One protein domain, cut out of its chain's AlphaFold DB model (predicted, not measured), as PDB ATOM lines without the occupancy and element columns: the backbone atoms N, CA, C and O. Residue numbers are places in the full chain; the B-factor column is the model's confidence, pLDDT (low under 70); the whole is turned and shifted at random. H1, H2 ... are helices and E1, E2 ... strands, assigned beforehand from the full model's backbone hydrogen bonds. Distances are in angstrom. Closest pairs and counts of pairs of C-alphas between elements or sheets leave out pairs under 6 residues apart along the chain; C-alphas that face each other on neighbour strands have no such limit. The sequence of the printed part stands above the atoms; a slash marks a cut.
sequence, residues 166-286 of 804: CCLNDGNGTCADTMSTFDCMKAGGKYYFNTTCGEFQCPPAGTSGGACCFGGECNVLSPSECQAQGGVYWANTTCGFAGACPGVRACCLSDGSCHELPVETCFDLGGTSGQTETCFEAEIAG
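This is residues 166 to 286 of the 804 residues of an uncharacterized protein of Myxococcales bacterium (UniProt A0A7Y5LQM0). Three small lobes stand in a loose row, joined by long links, and no named element of one lobe comes near those of another. The middle lobe is a three-stranded sheet, E3 E2 E4, with H2 over one face; one end lobe is the hairpin E5 and E6 between H3 and H4, and the other end lobe is mostly loop round H1 and E1. The printed part has 121 residues with four named helices and six named strands, in the order H1 E1 E2 E3 H2 E4 E5 E6 H3 H4; both sheets are antiparallel. The class is mixed, helices and strands, with 50 residues, under half, in named elements. The whole is loose and elongated, with a radius of gyration of the C-alphas of 17.9 A and spans of 52 by 32 by 21 A.

The largest sheet has E2, residues 210 to 214, as its inner strand, with E3, residues 217 to 221, and E4, residues 232 to 234, as edge strands. E2 and E3 form a hairpin, with N 212 and O 219 2.7 A apart, within hydrogen-bond range. E2 and E4 are antiparallel, with N 234 and O 211 2.8 A apart, also within range. H2, residues 223 to 228, is on this sheet at a height of 8.2 A and runs along the strands, at 11 degrees to E2 on the local plane. The closest C-alphas of H2 and E2 are those of Cys 226 and Cys 212, 5.5 A apart. E3, H2 and E4 make a split strand-helix-strand unit, two strands running the same way with E2 between them, and its crossover is right-handed. E5, residues 248 to 252, and E6, residues 258 to 262, form a second hairpin, with N 251 and O 259 2.7 A apart, within range. Residues 251 to 252 of E5 also pair, antiparallel, with residues 272 to 273. The closest C-alphas of E5 and H3, residues 263 to 268, are those of Cys 251 and Cys 266, 5.6 A apart. Those of E5 and H4, residues 279 to 284, are Ala 250 and Cys 279, 4.7 A apart. H1, residues 181 to 186, and E1, residues 190 to 192, come closest at the C-alphas of Thr 181 and Tyr 191, 6.2 A apart. E1 pairs with no named strand. In H1, H2, H3 and H4 every O i to N i+4 pair is within hydrogen-bond range.

E2 is 12.9 A long, from C-alpha 210 at (18.358, 45.908, -44.906); E3 is 12.0 A, E5 and E6 12.4 A each. H1 begins at C-alpha 181, (30.543, 43.960, -27.927), and H4 ends at C-alpha 284, (-3.789, 44.743, -22.373).

The two C-alphas farthest apart, of Asp 170 and Asp 255, are 53.6 A apart. The printed part has no cut. The links E1 to E2 and E4 to E5 are long. The mean pLDDT of the printed part is 70.3, and 56 residues are under 70, among them residues 202 to 209 and 240 to 248.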
ATOM      1  N   CYS A 166      31.742  39.189 -34.140       77.50
ATOM      2  CA  CYS A 166      32.152  40.552 -34.474       77.50
ATOM      3  C   CYS A 166      32.722  40.612 -35.891       77.50
ATOM      4  O   CYS A 166      33.741  39.986 -36.171       77.50
ATOM      5  N   CYS A 167      32.110  41.412 -36.764       82.00
ATOM      6  CA  CYS A 167      32.607  41.668 -38.113       82.00
ATOM      7  C   CYS A 167      33.407  42.967 -38.153       82.00
ATOM      8  O   CYS A 167      32.846  44.055 -37.994       82.00
ATOM      9  N   LEU A 168      34.712  42.858 -38.383       79.44
ATOM     10  CA  LEU A 168      35.623  43.993 -38.457       79.44
ATOM     11  C   LEU A 168      35.550  44.671 -39.829       79.44
ATOM     12  O   LEU A 168      35.498  44.016 -40.870       79.44
ATOM     13  N   ASN A 169      35.595  46.003 -39.836       67.44
ATOM     14  CA  ASN A 169      35.634  46.810 -41.058       67.44
ATOM     15  C   ASN A 169      37.070  46.942 -41.601       67.44
ATOM     16  O   ASN A 169      37.580  48.042 -41.796       67.44
ATOM     17  N   ASP A 170      37.736  45.814 -41.844       66.88
ATOM     18  CA  ASP A 170      39.104  45.751 -42.380       66.88
ATOM     19  C   ASP A 170      39.164  45.594 -43.914       66.88
ATOM     20  O   ASP A 170      40.235  45.412 -44.491       66.88
ATOM     21  N   GLY A 171      38.010  45.664 -44.585       57.00
ATOM     22  CA  GLY A 171      37.875  45.509 -46.035       57.00
ATOM     23  C   GLY A 171      37.749  44.058 -46.513       57.00
ATOM     24  O   GLY A 171      37.270  43.845 -47.623       57.00
ATOM     25  N   ASN A 172      38.092  43.072 -45.675       61.06
ATOM     26  CA  ASN A 172      37.952  41.642 -45.974       61.06
ATOM     27  C   ASN A 172      36.795  40.974 -45.216       61.06
ATOM     28  O   ASN A 172      36.468  39.827 -45.514       61.06
ATOM     29  N   GLY A 173      36.160  41.680 -44.272       65.31
ATOM     30  CA  GLY A 173      35.049  41.144 -43.486       65.31
ATOM     31  C   GLY A 173      35.529  40.112 -42.468       65.31
ATOM     32  O   GLY A 173      34.909  39.067 -42.303       65.31
ATOM     33  N   THR A 174      36.663  40.362 -41.810       80.88
ATOM     34  CA  THR A 174      37.198  39.426 -40.814       80.88
ATOM     35  C   THR A 174      36.237  39.282 -39.633       80.88
ATOM     36  O   THR A 174      35.825  40.272 -39.026       80.88
ATOM     37  N   CYS A 175      35.897  38.034 -39.306       80.69
ATOM     38  CA  CYS A 175      34.995  37.675 -38.218       80.69
ATOM     39  C   CYS A 175      35.783  37.234 -36.975       80.69
ATOM     40  O   CYS A 175      36.713  36.432 -37.097       80.69
ATOM     41  N   ALA A 176      35.403  37.715 -35.790       79.88
ATOM     42  CA  ALA A 176      35.977  37.311 -34.508       79.88
ATOM     43  C   ALA A 176      34.899  36.894 -33.487       79.88
ATOM     44  O   ALA A 176      33.980  37.660 -33.214       79.88
ATOM     45  N   ASP A 177      35.067  35.708 -32.889       67.75
ATOM     46  CA  ASP A 177      34.135  35.094 -31.920       67.75
ATOM     47  C   ASP A 177      34.475  35.349 -30.443       67.75
ATOM     48  O   ASP A 177      33.708  35.001 -29.551       67.75
ATOM     49  N   THR A 178      35.652  35.903 -30.156       62.72
ATOM     50  CA  THR A 178      36.199  36.012 -28.789       62.72
ATOM     51  C   THR A 178      36.277  37.452 -28.286       62.72
ATOM     52  O   THR A 178      37.017  37.746 -27.348       62.72
ATOM     53  N   MET A 179      35.548  38.364 -28.928       60.47
ATOM     54  CA  MET A 179      35.634  39.798 -28.676       60.47
ATOM     55  C   MET A 179      34.329  40.315 -28.075       60.47
ATOM     56  O   MET A 179      33.250  40.013 -28.579       60.47
ATOM     57  N   SER A 180      34.435  41.104 -27.002       66.19
ATOM     58  CA  SER A 180      33.271  41.729 -26.373       66.19
ATOM     59  C   SER A 180      32.583  42.700 -27.342       66.19
ATOM     60  O   SER A 180      33.211  43.244 -28.256       66.19
ATOM     61  N   THR A 181      31.294  42.969 -27.133       59.09
ATOM     62  CA  THR A 181      30.543  43.960 -27.927       59.09
ATOM     63  C   THR A 181      31.200  45.344 -27.883       59.09
ATOM     64  O   THR A 181      31.263  46.031 -28.901       59.09
ATOM     65  N   PHE A 182      31.773  45.720 -26.735       52.16
ATOM     66  CA  PHE A 182      32.508  46.972 -26.551       52.16
ATOM     67  C   PHE A 182      33.816  47.014 -27.354       52.16
ATOM     68  O   PHE A 182      34.082  47.992 -28.056       52.16
ATOM     69  N   ASP A 183      34.611  45.945 -27.308       64.75
ATOM     70  CA  ASP A 183      35.860  45.857 -28.070       64.75
ATOM     71  C   ASP A 183      35.595  45.805 -29.580       64.75
ATOM     72  O   ASP A 183      36.326  46.419 -30.360       64.75
ATOM     73  N   CYS A 184      34.492  45.168 -29.989       70.69
ATOM     74  CA  CYS A 184      34.039  45.130 -31.375       70.69
ATOM     75  C   CYS A 184      33.711  46.532 -31.910       70.69
ATOM     76  O   CYS A 184      34.207  46.930 -32.966       70.69
ATOM     77  N   MET A 185      32.932  47.315 -31.152       66.69
ATOM     78  CA  MET A 185      32.617  48.702 -31.511       66.69
ATOM     79  C   MET A 185      33.875  49.577 -31.546       66.69
ATOM     80  O   MET A 185      34.042  50.393 -32.453       66.69
ATOM     81  N   LYS A 186      34.787  49.400 -30.583       69.12
ATOM     82  CA  LYS A 186      36.045  50.153 -30.510       69.12
ATOM     83  C   LYS A 186      36.968  49.862 -31.697       69.12
ATOM     84  O   LYS A 186      37.670  50.760 -32.155       69.12
ATOM     85  N   ALA A 187      36.937  48.639 -32.220       65.19
ATOM     86  CA  ALA A 187      37.643  48.243 -33.436       65.19
ATOM     87  C   ALA A 187      36.943  48.708 -34.734       65.19
ATOM     88  O   ALA A 187      37.386  48.367 -35.830       65.19
ATOM     89  N   GLY A 188      35.850  49.475 -34.630       66.19
ATOM     90  CA  GLY A 188      35.055  49.925 -35.774       66.19
ATOM     91  C   GLY A 188      34.263  48.802 -36.448       66.19
ATOM     92  O   GLY A 188      33.828  48.973 -37.587       66.19
ATOM     93  N   GLY A 189      34.111  47.655 -35.781       73.44
ATOM     94  CA  GLY A 189      33.352  46.497 -36.244       73.44
ATOM     95  C   GLY A 189      31.885  46.526 -35.811       73.44
ATOM     96  O   GLY A 189      31.472  47.316 -34.962       73.44
ATOM     97  N   LYS A 190      31.079  45.650 -36.414       77.94
ATOM     98  CA  LYS A 190      29.653  45.469 -36.109       77.94
ATOM     99  C   LYS A 190      29.440  44.076 -35.517       77.94
ATOM    100  O   LYS A 190      29.895  43.096 -36.101       77.94
ATOM    101  N   TYR A 191      28.772  43.994 -34.370       69.69
ATOM    102  CA  TYR A 191      28.529  42.737 -33.661       69.69
ATOM    103  C   TYR A 191      27.129  42.180 -33.958       69.69
ATOM    104  O   TYR A 191      26.182  42.942 -34.162       69.69
ATOM    105  N   TYR A 192      27.009  40.853 -33.963       67.00
ATOM    106  CA  TYR A 192      25.770  40.116 -34.207       67.00
ATOM    107  C   TYR A 192      25.515  39.138 -33.062       67.00
ATOM    108  O   TYR A 192      26.315  38.239 -32.804       67.00
ATOM    109  N   PHE A 193      24.394  39.322 -32.368       60.03
ATOM    110  CA  PHE A 193      24.013  38.491 -31.229       60.03
ATOM    111  C   PHE A 193      23.578  37.086 -31.655       60.03
ATOM    112  O   PHE A 193      22.975  36.902 -32.710       60.03
ATOM    113  N   ASN A 194      23.838  36.113 -30.787       60.75
ATOM    114  CA  ASN A 194      23.504  34.698 -30.934       60.75
ATOM    115  C   ASN A 194      24.054  33.991 -32.202       60.75
ATOM    116  O   ASN A 194      23.449  33.045 -32.701       60.75
ATOM    117  N   THR A 195      25.202  34.431 -32.720       63.62
ATOM    118  CA  THR A 195      25.897  33.880 -33.897       63.62
ATOM    119  C   THR A 195      27.392  33.666 -33.620       63.62
ATOM    120  O   THR A 195      27.968  34.366 -32.793       63.62
ATOM    121  N   THR A 196      28.038  32.716 -34.309       72.88
ATOM    122  CA  THR A 196      29.510  32.569 -34.328       72.88
ATOM    123  C   THR A 196      30.051  32.683 -35.751       72.88
ATOM    124  O   THR A 196      29.326  32.427 -36.707       72.88
ATOM    125  N   CYS A 197      31.333  32.970 -35.925       71.44
ATOM    126  CA  CYS A 197      32.031  33.032 -37.205       71.44
ATOM    127  C   CYS A 197      32.083  31.683 -37.934       71.44
ATOM    128  O   CYS A 197      32.384  31.632 -39.128       71.44
ATOM    129  N   GLY A 198      31.786  30.584 -37.232       68.69
ATOM    130  CA  GLY A 198      31.578  29.265 -37.831       68.69
ATOM    131  C   GLY A 198      30.192  29.075 -38.463       68.69
ATOM    132  O   GLY A 198      30.053  28.259 -39.370       68.69
ATOM    133  N   GLU A 199      29.183  29.822 -38.006       64.06
ATOM    134  CA  GLU A 199      27.775  29.729 -38.439       64.06
ATOM    135  C   GLU A 199      27.343  30.947 -39.286       64.06
ATOM    136  O   GLU A 199      26.450  30.839 -40.124       64.06
ATOM    137  N   PHE A 200      28.003  32.093 -39.108       60.03
ATOM    138  CA  PHE A 200      27.705  33.380 -39.730       60.03
ATOM    139  C   PHE A 200      28.919  33.888 -40.518       60.03
ATOM    140  O   PHE A 200      30.016  34.044 -39.983       60.03
ATOM    141  N   GLN A 201      28.730  34.142 -41.815       71.25
ATOM    142  CA  GLN A 201      29.756  34.722 -42.682       71.25
ATOM    143  C   GLN A 201      29.603  36.242 -42.678       71.25
ATOM    144  O   GLN A 201      28.554  36.758 -43.070       71.25
ATOM    145  N   CYS A 202      30.643  36.963 -42.260       69.69
ATOM    146  CA  CYS A 202      30.623  38.419 -42.304       69.69
ATOM    147  C   CYS A 202      30.406  38.913 -43.744       69.69
ATOM    148  O   CYS A 202      31.090  38.448 -44.662       69.69
ATOM    149  N   PRO A 203      29.467  39.849 -43.963       62.31
ATOM    150  CA  PRO A 203      29.200  40.354 -45.297       62.31
ATOM    151  C   PRO A 203      30.442  41.062 -45.864       62.31
ATOM    152  O   PRO A 203      31.119  41.781 -45.121       62.31
ATOM    153  N   PRO A 204      30.742  40.915 -47.170       55.31
ATOM    154  CA  PRO A 204      31.820  41.657 -47.811       55.31
ATOM    155  C   PRO A 204      31.608  43.161 -47.632       55.31
ATOM    156  O   PRO A 204      30.487  43.657 -47.776       55.31
ATOM    157  N   ALA A 205      32.681  43.896 -47.338       45.34
ATOM    158  CA  ALA A 205      32.612  45.338 -47.129       45.34
ATOM    159  C   ALA A 205      32.024  46.039 -48.372       45.34
ATOM    160  O   ALA A 205      32.677  46.133 -49.409       45.34
ATOM    161  N   GLY A 206      30.776  46.520 -48.268       52.06
ATOM    162  CA  GLY A 206      30.126  47.319 -49.313       52.06
ATOM    163  C   GLY A 206      28.657  47.014 -49.622       52.06
ATOM    164  O   GLY A 206      28.054  47.778 -50.372       52.06
ATOM    165  N   THR A 207      28.041  45.967 -49.065       51.31
ATOM    166  CA  THR A 207      26.599  45.720 -49.246       51.31
ATOM    167  C   THR A 207      25.810  46.145 -48.009       51.31
ATOM    168  O   THR A 207      25.825  45.506 -46.961       51.31
ATOM    169  N   SER A 208      25.093  47.262 -48.122       52.91
ATOM    170  CA  SER A 208      24.096  47.698 -47.145       52.91
ATOM    171  C   SER A 208      22.905  46.730 -47.156       52.91
ATOM    172  O   SER A 208      21.942  46.926 -47.895       52.91
ATOM    173  N   GLY A 209      22.993  45.644 -46.385       62.69
ATOM    174  CA  GLY A 209      21.843  44.793 -46.070       62.69
ATOM    175  C   GLY A 209      20.783  45.584 -45.297       62.69
ATOM    176  O   GLY A 209      21.112  46.504 -44.546       62.69
ATOM    177  N   GLY A 210      19.514  45.251 -45.520       70.12
ATOM    178  CA  GLY A 210      18.358  45.908 -44.906       70.12
ATOM    179  C   GLY A 210      17.335  44.884 -44.419       70.12
ATOM    180  O   GLY A 210      17.360  43.737 -44.873       70.12
ATOM    181  N   ALA A 211      16.459  45.263 -43.487       80.44
ATOM    182  CA  ALA A 211      15.426  44.367 -42.974       80.44
ATOM    183  C   ALA A 211      14.462  43.973 -44.105       80.44
ATOM    184  O   ALA A 211      13.848  44.824 -44.743       80.44
ATOM    185  N   CYS A 212      14.345  42.680 -44.370       83.00
ATOM    186  CA  CYS A 212      13.432  42.099 -45.333       83.00
ATOM    187  C   CYS A 212      12.338  41.335 -44.601       83.00
ATOM    188  O   CYS A 212      12.622  40.380 -43.880       83.00
ATOM    189  N   CYS A 213      11.096  41.748 -44.819       80.56
ATOM    190  CA  CYS A 213       9.934  41.217 -44.123       80.56
ATOM    191  C   CYS A 213       9.063  40.391 -45.059       80.56
ATOM    192  O   CYS A 213       8.520  40.924 -46.028       80.56
ATOM    193  N   PHE A 214       8.904  39.104 -44.757       77.50
ATOM    194  CA  PHE A 214       8.045  38.199 -45.514       77.50
ATOM    195  C   PHE A 214       7.377  37.194 -44.573       77.50
ATOM    196  O   PHE A 214       8.046  36.542 -43.782       77.50
ATOM    197  N   GLY A 215       6.047  37.074 -44.640       64.94
ATOM    198  CA  GLY A 215       5.305  36.071 -43.863       64.94
ATOM    199  C   GLY A 215       5.356  36.237 -42.337       64.94
ATOM    200  O   GLY A 215       5.087  35.272 -41.632       64.94
ATOM    201  N   GLY A 216       5.692  37.430 -41.830       64.94
ATOM    202  CA  GLY A 216       5.836  37.705 -40.392       64.94
ATOM    203  C   GLY A 216       7.239  37.450 -39.832       64.94
ATOM    204  O   GLY A 216       7.490  37.772 -38.677       64.94
ATOM    205  N   GLU A 217       8.167  36.941 -40.646       71.19
ATOM    206  CA  GLU A 217       9.576  36.783 -40.283       71.19
ATOM    207  C   GLU A 217      10.418  37.909 -40.900       71.19
ATOM    208  O   GLU A 217      10.219  38.302 -42.058       71.19
ATOM    209  N   CYS A 218      11.375  38.429 -40.128       77.56
ATOM    210  CA  CYS A 218      12.331  39.428 -40.591       77.56
ATOM    211  C   CYS A 218      13.727  38.823 -40.761       77.56
ATOM    212  O   CYS A 218      14.303  38.288 -39.815       77.56
ATOM    213  N   ASN A 219      14.307  38.997 -41.950       79.94
ATOM    214  CA  ASN A 219      15.681  38.613 -42.274       79.94
ATOM    215  C   ASN A 219      16.460  39.817 -42.812       79.94
ATOM    216  O   ASN A 219      15.913  40.623 -43.553       79.94
ATOM    217  N   VAL A 220      17.752  39.952 -42.506       79.19
ATOM    218  CA  VAL A 220      18.579  41.015 -43.108       79.19
ATOM    219  C   VAL A 220      19.114  40.521 -44.450       79.19
ATOM    220  O   VAL A 220      20.067  39.749 -44.491       79.19
ATOM    221  N   LEU A 221      18.489  40.949 -45.547       78.31
ATOM    222  CA  LEU A 221      18.817  40.517 -46.912       78.31
ATOM    223  C   LEU A 221      19.279  41.700 -47.769       78.31
ATOM    224  O   LEU A 221      19.177  42.857 -47.360       78.31
ATOM    225  N   SER A 222      19.800  41.444 -48.969       80.69
ATOM    226  CA  SER A 222      19.932  42.493 -49.986       80.69
ATOM    227  C   SER A 222      18.562  42.840 -50.601       80.69
ATOM    228  O   SER A 222      17.643  42.015 -50.562       80.69
ATOM    229  N   PRO A 223      18.404  44.020 -51.232       70.19
ATOM    230  CA  PRO A 223      17.155  44.382 -51.906       70.19
ATOM    231  C   PRO A 223      16.706  43.334 -52.941       70.19
ATOM    232  O   PRO A 223      15.528  42.996 -53.022       70.19
ATOM    233  N   SER A 224      17.655  42.779 -53.702       75.88
ATOM    234  CA  SER A 224      17.400  41.768 -54.734       75.88
ATOM    235  C   SER A 224      16.970  40.418 -54.168       75.88
ATOM    236  O   SER A 224      16.095  39.767 -54.735       75.88
ATOM    237  N   GLU A 225      17.558  39.994 -53.049       81.00
ATOM    238  CA  GLU A 225      17.186  38.740 -52.382       81.00
ATOM    239  C   GLU A 225      15.835  38.870 -51.685       81.00
ATOM    240  O   GLU A 225      15.021  37.952 -51.750       81.00
ATOM    241  N   CYS A 226      15.563  40.033 -51.089       77.50
ATOM    242  CA  CYS A 226      14.278  40.310 -50.466       77.50
ATOM    243  C   CYS A 226      13.131  40.260 -51.480       77.50
ATOM    244  O   CYS A 226      12.117  39.596 -51.264       77.50
ATOM    245  N   GLN A 227      13.336  40.886 -52.640       80.06
ATOM    246  CA  GLN A 227      12.367  40.869 -53.727       80.06
ATOM    247  C   GLN A 227      12.189  39.466 -54.328       80.06
ATOM    248  O   GLN A 227      11.072  39.093 -54.684       80.06
ATOM    249  N   ALA A 228      13.257  38.663 -54.404       80.56
ATOM    250  CA  ALA A 228      13.180  37.276 -54.863       80.56
ATOM    251  C   ALA A 228      12.368  36.376 -53.912       80.56
ATOM    252  O   ALA A 228      11.747  35.417 -54.366       80.56
ATOM    253  N   GLN A 229      12.342  36.702 -52.618       79.62
ATOM    254  CA  GLN A 229      11.530  36.017 -51.607       79.62
ATOM    255  C   GLN A 229      10.119  36.609 -51.462       79.62
ATOM    256  O   GLN A 229       9.335  36.119 -50.660       79.62
ATOM    257  N   GLY A 230       9.771  37.641 -52.241       76.31
ATOM    258  CA  GLY A 230       8.472  38.312 -52.161       76.31
ATOM    259  C   GLY A 230       8.290  39.187 -50.916       76.31
ATOM    260  O   GLY A 230       7.158  39.545 -50.596       76.31
ATOM    261  N   GLY A 231       9.377  39.513 -50.210       78.81
ATOM    262  CA  GLY A 231       9.367  40.329 -48.999       78.81
ATOM    263  C   GLY A 231       9.461  41.833 -49.261       78.81
ATOM    264  O   GLY A 231       9.863  42.285 -50.334       78.81
ATOM    265  N   VAL A 232       9.103  42.624 -48.248       78.44
ATOM    266  CA  VAL A 232       9.229  44.086 -48.258       78.44
ATOM    267  C   VAL A 232      10.591  44.477 -47.697       78.44
ATOM    268  O   VAL A 232      10.911  44.158 -46.550       78.44
ATOM    269  N   TYR A 233      11.391  45.163 -48.514       77.50
ATOM    270  CA  TYR A 233      12.756  45.555 -48.177       77.50
ATOM    271  C   TYR A 233      12.823  46.950 -47.548       77.50
ATOM    272  O   TYR A 233      12.375  47.930 -48.144       77.50
ATOM    273  N   TRP A 234      13.476  47.048 -46.394       71.50
ATOM    274  CA  TRP A 234      13.756  48.292 -45.688       71.50
ATOM    275  C   TRP A 234      15.253  48.595 -45.729       71.50
ATOM    276  O   TRP A 234      16.066  47.940 -45.079       71.50
ATOM    277  N   ALA A 235      15.631  49.602 -46.515       62.69
ATOM    278  CA  ALA A 235      17.030  49.964 -46.710       62.69
ATOM    279  C   ALA A 235      17.665  50.514 -45.422       62.69
ATOM    280  O   ALA A 235      17.092  51.377 -44.762       62.69
ATOM    281  N   ASN A 236      18.890  50.073 -45.117       61.41
ATOM    282  CA  ASN A 236      19.699  50.541 -43.980       61.41
ATOM    283  C   ASN A 236      19.078  50.325 -42.584       61.41
ATOM    284  O   ASN A 236      19.503  50.968 -41.625       61.41
ATOM    285  N   THR A 237      18.107  49.421 -42.445       65.69
ATOM    286  CA  THR A 237      17.524  49.027 -41.153       65.69
ATOM    287  C   THR A 237      17.866  47.574 -40.807       65.69
ATOM    288  O   THR A 237      18.332  46.810 -41.652       65.69
ATOM    289  N   THR A 238      17.656  47.180 -39.549       74.25
ATOM    290  CA  THR A 238      17.815  45.796 -39.069       74.25
ATOM    291  C   THR A 238      16.501  45.277 -38.499       74.25
ATOM    292  O   THR A 238      15.617  46.061 -38.159       74.25
ATOM    293  N   CYS A 239      16.372  43.957 -38.385       73.69
ATOM    294  CA  CYS A 239      15.252  43.337 -37.683       73.69
ATOM    295  C   CYS A 239      15.286  43.695 -36.190       73.69
ATOM    296  O   CYS A 239      16.366  43.802 -35.603       73.69
ATOM    297  N   GLY A 240      14.114  43.924 -35.601       63.56
ATOM    298  CA  GLY A 240      13.947  44.218 -34.181       63.56
ATOM    299  C   GLY A 240      14.161  42.989 -33.295       63.56
ATOM    300  O   GLY A 240      14.455  41.887 -33.770       63.56
ATOM    301  N   PHE A 241      14.002  43.174 -31.983       47.97
ATOM    302  CA  PHE A 241      14.074  42.080 -31.012       47.97
ATOM    303  C   PHE A 241      13.078  40.963 -31.387       47.97
ATOM    304  O   PHE A 241      11.962  41.247 -31.812       47.97
ATOM    305  N   ALA A 242      13.511  39.701 -31.287       58.41
ATOM    306  CA  ALA A 242      12.761  38.508 -31.707       58.41
ATOM    307  C   ALA A 242      12.387  38.414 -33.208       58.41
ATOM    308  O   ALA A 242      11.514  37.631 -33.570       58.41
ATOM    309  N   GLY A 243      13.062  39.154 -34.097       61.00
ATOM    310  CA  GLY A 243      12.803  39.075 -35.542       61.00
ATOM    311  C   GLY A 243      11.618  39.927 -36.005       61.00
ATOM    312  O   GLY A 243      11.073  39.678 -37.077       61.00
ATOM    313  N   ALA A 244      11.232  40.940 -35.222       63.41
ATOM    314  CA  ALA A 244      10.158  41.863 -35.571       63.41
ATOM    315  C   ALA A 244      10.540  42.813 -36.725       63.41
ATOM    316  O   ALA A 244      11.688  43.248 -36.861       63.41
ATOM    317  N   CYS A 245       9.555  43.160 -37.553       68.31
ATOM    318  CA  CYS A 245       9.717  44.046 -38.703       68.31
ATOM    319  C   CYS A 245       9.669  45.531 -38.308       68.31
ATOM    320  O   CYS A 245       8.738  45.942 -37.620       68.31
ATOM    321  N   PRO A 246      10.611  46.379 -38.756       64.75
ATOM    322  CA  PRO A 246      10.551  47.810 -38.469       64.75
ATOM    323  C   PRO A 246       9.359  48.475 -39.186       64.75
ATOM    324  O   PRO A 246       9.190  48.310 -40.392       64.75
ATOM    325  N   GLY A 247       8.551  49.251 -38.450       65.56
ATOM    326  CA  GLY A 247       7.455  50.065 -39.002       65.56
ATOM    327  C   GLY A 247       6.054  49.435 -38.994       65.56
ATOM    328  O   GLY A 247       5.134  50.021 -39.569       65.56
ATOM    329  N   VAL A 248       5.867  48.275 -38.356       69.75
ATOM    330  CA  VAL A 248       4.531  47.716 -38.077       69.75
ATOM    331  C   VAL A 248       3.994  48.241 -36.743       69.75
ATOM    332  O   VAL A 248       4.767  48.569 -35.846       69.75
ATOM    333  N   ARG A 249       2.669  48.365 -36.630       74.00
ATOM    334  CA  ARG A 249       1.966  48.694 -35.379       74.00
ATOM    335  C   ARG A 249       0.807  47.727 -35.185       74.00
ATOM    336  O   ARG A 249       0.371  47.084 -36.143       74.00
ATOM    337  N   ALA A 250       0.257  47.680 -33.975       77.88
ATOM    338  CA  ALA A 250      -1.001  46.988 -33.729       77.88
ATOM    339  C   ALA A 250      -2.104  47.541 -34.647       77.88
ATOM    340  O   ALA A 250      -2.404  48.735 -34.622       77.88
ATOM    341  N   CYS A 251      -2.705  46.683 -35.463       81.94
ATOM    342  CA  CYS A 251      -3.858  46.988 -36.292       81.94
ATOM    343  C   CYS A 251      -5.075  46.251 -35.744       81.94
ATOM    344  O   CYS A 251      -5.154  45.025 -35.840       81.94
ATOM    345  N   CYS A 252      -6.025  46.997 -35.180       83.06
ATOM    346  CA  CYS A 252      -7.285  46.445 -34.698       83.06
ATOM    347  C   CYS A 252      -8.287  46.404 -35.856       83.06
ATOM    348  O   CYS A 252      -8.742  47.455 -36.324       83.06
ATOM    349  N   LEU A 253      -8.636  45.208 -36.324       81.50
ATOM    350  CA  LEU A 253      -9.680  45.021 -37.327       81.50
ATOM    351  C   LEU A 253     -11.073  45.105 -36.687       81.50
ATOM    352  O   LEU A 253     -11.253  44.954 -35.478       81.50
ATOM    353  N   SER A 254     -12.084  45.358 -37.518       70.12
ATOM    354  CA  SER A 254     -13.469  45.601 -37.079       70.12
ATOM    355  C   SER A 254     -14.136  44.405 -36.374       70.12
ATOM    356  O   SER A 254     -15.170  44.568 -35.733       70.12
ATOM    357  N   ASP A 255     -13.567  43.206 -36.496       70.12
ATOM    358  CA  ASP A 255     -14.010  41.976 -35.829       70.12
ATOM    359  C   ASP A 255     -13.354  41.758 -34.451       70.12
ATOM    360  O   ASP A 255     -13.615  40.747 -33.798       70.12
ATOM    361  N   GLY A 256     -12.526  42.704 -33.994       68.50
ATOM    362  CA  GLY A 256     -11.780  42.623 -32.738       68.50
ATOM    363  C   GLY A 256     -10.471  41.839 -32.840       68.50
ATOM    364  O   GLY A 256      -9.797  41.667 -31.830       68.50
ATOM    365  N   SER A 257     -10.085  41.364 -34.029       77.06
ATOM    366  CA  SER A 257      -8.790  40.711 -34.220       77.06
ATOM    367  C   SER A 257      -7.661  41.740 -34.336       77.06
ATOM    368  O   SER A 257      -7.787  42.754 -35.031       77.06
ATOM    369  N   CYS A 258      -6.541  41.483 -33.657       77.75
ATOM    370  CA  CYS A 258      -5.347  42.318 -33.744       77.75
ATOM    371  C   CYS A 258      -4.289  41.666 -34.635       77.75
ATOM    372  O   CYS A 258      -3.953  40.495 -34.462       77.75
ATOM    373  N   HIS A 259      -3.747  42.441 -35.574       80.31
ATOM    374  CA  HIS A 259      -2.633  42.035 -36.428       80.31
ATOM    375  C   HIS A 259      -1.541  43.104 -36.420       80.31
ATOM    376  O   HIS A 259      -1.842  44.290 -36.480       80.31
ATOM    377  N   GLU A 260      -0.268  42.721 -36.391       80.00
ATOM    378  CA  GLU A 260       0.837  43.681 -36.488       80.00
ATOM    379  C   GLU A 260       1.102  44.001 -37.961       80.00
ATOM    380  O   GLU A 260       1.716  43.219 -38.689       80.00
ATOM    381  N   LEU A 261       0.573  45.135 -38.426       73.75
ATOM    382  CA  LEU A 261       0.572  45.516 -39.837       73.75
ATOM    383  C   LEU A 261       1.136  46.930 -40.038       73.75
ATOM    384  O   LEU A 261       1.085  47.765 -39.129       73.75
ATOM    385  N   PRO A 262       1.652  47.243 -41.240       74.81
ATOM    386  CA  PRO A 262       1.931  48.621 -41.627       74.81
ATOM    387  C   PRO A 262       0.663  49.480 -41.551       74.81
ATOM    388  O   PRO A 262      -0.425  49.021 -41.896       74.81
ATOM    389  N   VAL A 263       0.809  50.746 -41.155       71.31
ATOM    390  CA  VAL A 263      -0.319  51.676 -40.943       71.31
ATOM    391  C   VAL A 263      -1.192  51.836 -42.196       71.31
ATOM    392  O   VAL A 263      -2.412  51.765 -42.097       71.31
ATOM    393  N   GLU A 264      -0.583  51.974 -43.375       73.38
ATOM    394  CA  GLU A 264      -1.307  52.076 -44.656       73.38
ATOM    395  C   GLU A 264      -2.135  50.808 -44.937       73.38
ATOM    396  O   GLU A 264      -3.332  50.878 -45.205       73.38
ATOM    397  N   THR A 265      -1.534  49.628 -44.759       75.12
ATOM    398  CA  THR A 265      -2.214  48.337 -44.949       75.12
ATOM    399  C   THR A 265      -3.314  48.103 -43.909       75.12
ATOM    400  O   THR A 265      -4.324  47.471 -44.210       75.12
ATOM    401  N   CYS A 266      -3.145  48.629 -42.696       76.50
ATOM    402  CA  CYS A 266      -4.171  48.580 -41.663       76.50
ATOM    403  C   CYS A 266      -5.432  49.344 -42.085       76.50
ATOM    404  O   CYS A 266      -6.543  48.825 -41.962       76.50
ATOM    405  N   PHE A 267      -5.258  50.545 -42.642       78.19
ATOM    406  CA  PHE A 267      -6.375  51.342 -43.138       78.19
ATOM    407  C   PHE A 267      -7.030  50.727 -44.377       78.19
ATOM    408  O   PHE A 267      -8.259  50.723 -44.466       78.19
ATOM    409  N   ASP A 268      -6.245  50.133 -45.279       80.00
ATOM    410  CA  ASP A 268      -6.771  49.434 -46.459       80.00
ATOM    411  C   ASP A 268      -7.660  48.231 -46.093       80.00
ATOM    412  O   ASP A 268      -8.616  47.916 -46.805       80.00
ATOM    413  N   LEU A 269      -7.388  47.580 -44.958       75.50
ATOM    414  CA  LEU A 269      -8.197  46.483 -44.415       75.50
ATOM    415  C   LEU A 269      -9.364  46.959 -43.529       75.50
ATOM    416  O   LEU A 269     -10.064  46.135 -42.941       75.50
ATOM    417  N   GLY A 270      -9.599  48.273 -43.432       74.38
ATOM    418  CA  GLY A 270     -10.655  48.848 -42.593       74.38
ATOM    419  C   GLY A 270     -10.391  48.708 -41.090       74.38
ATOM    420  O   GLY A 270     -11.334  48.732 -40.295       74.38
ATOM    421  N   GLY A 271      -9.129  48.518 -40.703       78.44
ATOM    422  CA  GLY A 271      -8.674  48.499 -39.319       78.44
ATOM    423  C   GLY A 271      -8.280  49.882 -38.806       78.44
ATOM    424  O   GLY A 271      -8.109  50.839 -39.562       78.44
ATOM    425  N   THR A 272      -8.116  49.986 -37.491       80.50
ATOM    426  CA  THR A 272      -7.591  51.182 -36.825       80.50
ATOM    427  C   THR A 272      -6.212  50.881 -36.248       80.50
ATOM    428  O   THR A 272      -6.023  49.877 -35.561       80.50
ATOM    429  N   SER A 273      -5.222  51.726 -36.548       74.62
ATOM    430  CA  SER A 273      -3.872  51.568 -35.999       74.62
ATOM    431  C   SER A 273      -3.845  52.011 -34.530       74.62
ATOM    432  O   SER A 273      -4.170  53.166 -34.238       74.62
ATOM    433  N   GLY A 274      -3.440  51.122 -33.624       63.28
ATOM    434  CA  GLY A 274      -3.294  51.388 -32.194       63.28
ATOM    435  C   GLY A 274      -2.200  52.414 -31.878       63.28
ATOM    436  O   GLY A 274      -1.351  52.733 -32.712       63.28
ATOM    437  N   GLN A 275      -2.214  52.950 -30.651       62.47
ATOM    438  CA  GLN A 275      -1.156  53.849 -30.155       62.47
ATOM    439  C   GLN A 275       0.149  53.085 -29.861       62.47
ATOM    440  O   GLN A 275       1.217  53.695 -29.852       62.47
ATOM    441  N   THR A 276       0.073  51.767 -29.679       63.47
ATOM    442  CA  THR A 276       1.182  50.874 -29.319       63.47
ATOM    443  C   THR A 276       1.846  50.241 -30.545       63.47
ATOM    444  O   THR A 276       1.311  50.283 -31.659       63.47
ATOM    445  N   GLU A 277       3.041  49.682 -30.354       67.88
ATOM    446  CA  GLU A 277       3.797  49.031 -31.432       67.88
ATOM    447  C   GLU A 277       3.382  47.562 -31.625       67.88
ATOM    448  O   GLU A 277       3.460  47.066 -32.745       67.88
ATOM    449  N   THR A 278       2.848  46.896 -30.589       74.00
ATOM    450  CA  THR A 278       2.502  45.459 -30.626       74.00
ATOM    451  C   THR A 278       1.044  45.162 -30.279       74.00
ATOM    452  O   THR A 278       0.388  45.914 -29.544       74.00
ATOM    453  N   CYS A 279       0.538  44.029 -30.778       72.38
ATOM    454  CA  CYS A 279      -0.820  43.562 -30.478       72.38
ATOM    455  C   CYS A 279      -1.005  43.161 -29.013       72.38
ATOM    456  O   CYS A 279      -2.057  43.416 -28.435       72.38
ATOM    457  N   PHE A 280       0.043  42.626 -28.383       71.25
ATOM    458  CA  PHE A 280       0.030  42.268 -26.966       71.25
ATOM    459  C   PHE A 280      -0.242  43.484 -26.063       71.25
ATOM    460  O   PHE A 280      -1.061  43.430 -25.147       71.25
ATOM    461  N   GLU A 281       0.396  44.620 -26.355       71.69
ATOM    462  CA  GLU A 281       0.172  45.866 -25.615       71.69
ATOM    463  C   GLU A 281      -1.208  46.475 -25.901       71.69
ATOM    464  O   GLU A 281      -1.845  47.013 -24.992       71.69
ATOM    465  N   ALA A 282      -1.699  46.364 -27.141       66.00
ATOM    466  CA  ALA A 282      -3.022  46.856 -27.528       66.00
ATOM    467  C   ALA A 282      -4.165  46.062 -26.864       66.00
ATOM    468  O   ALA A 282      -5.194  46.640 -26.504       66.00
ATOM    469  N   GLU A 283      -3.977  44.757 -26.656       68.31
ATOM    470  CA  GLU A 283      -4.926  43.876 -25.966       68.31
ATOM    471  C   GLU A 283      -4.995  44.173 -24.461       68.31
ATOM    472  O   GLU A 283      -6.088  44.314 -23.912       68.31
ATOM    473  N   ILE A 284      -3.846  44.364 -23.798       67.50
ATOM    474  CA  ILE A 284      -3.789  44.743 -22.373       67.50
ATOM    475  C   ILE A 284      -4.393  46.136 -22.141       67.50
ATOM    476  O   ILE A 284      -5.051  46.371 -21.127       67.50
ATOM    477  N   ALA A 285      -4.200  47.058 -23.087       65.56
ATOM    478  CA  ALA A 285      -4.752  48.408 -23.030       65.56
ATOM    479  C   ALA A 285      -6.245  48.492 -23.420       65.56
ATOM    480  O   ALA A 285      -6.803  49.590 -23.416       65.56
ATOM    481  N   GLY A 286      -6.890  47.371 -23.771       65.50
ATOM    482  CA  GLY A 286      -8.302  47.330 -24.170       65.50
ATOM    483  C   GLY A 286      -8.603  48.072 -25.477       65.50
ATOM    484  O   GLY A 286      -9.727  48.522 -25.679       65.50
TER     485      GLY A 286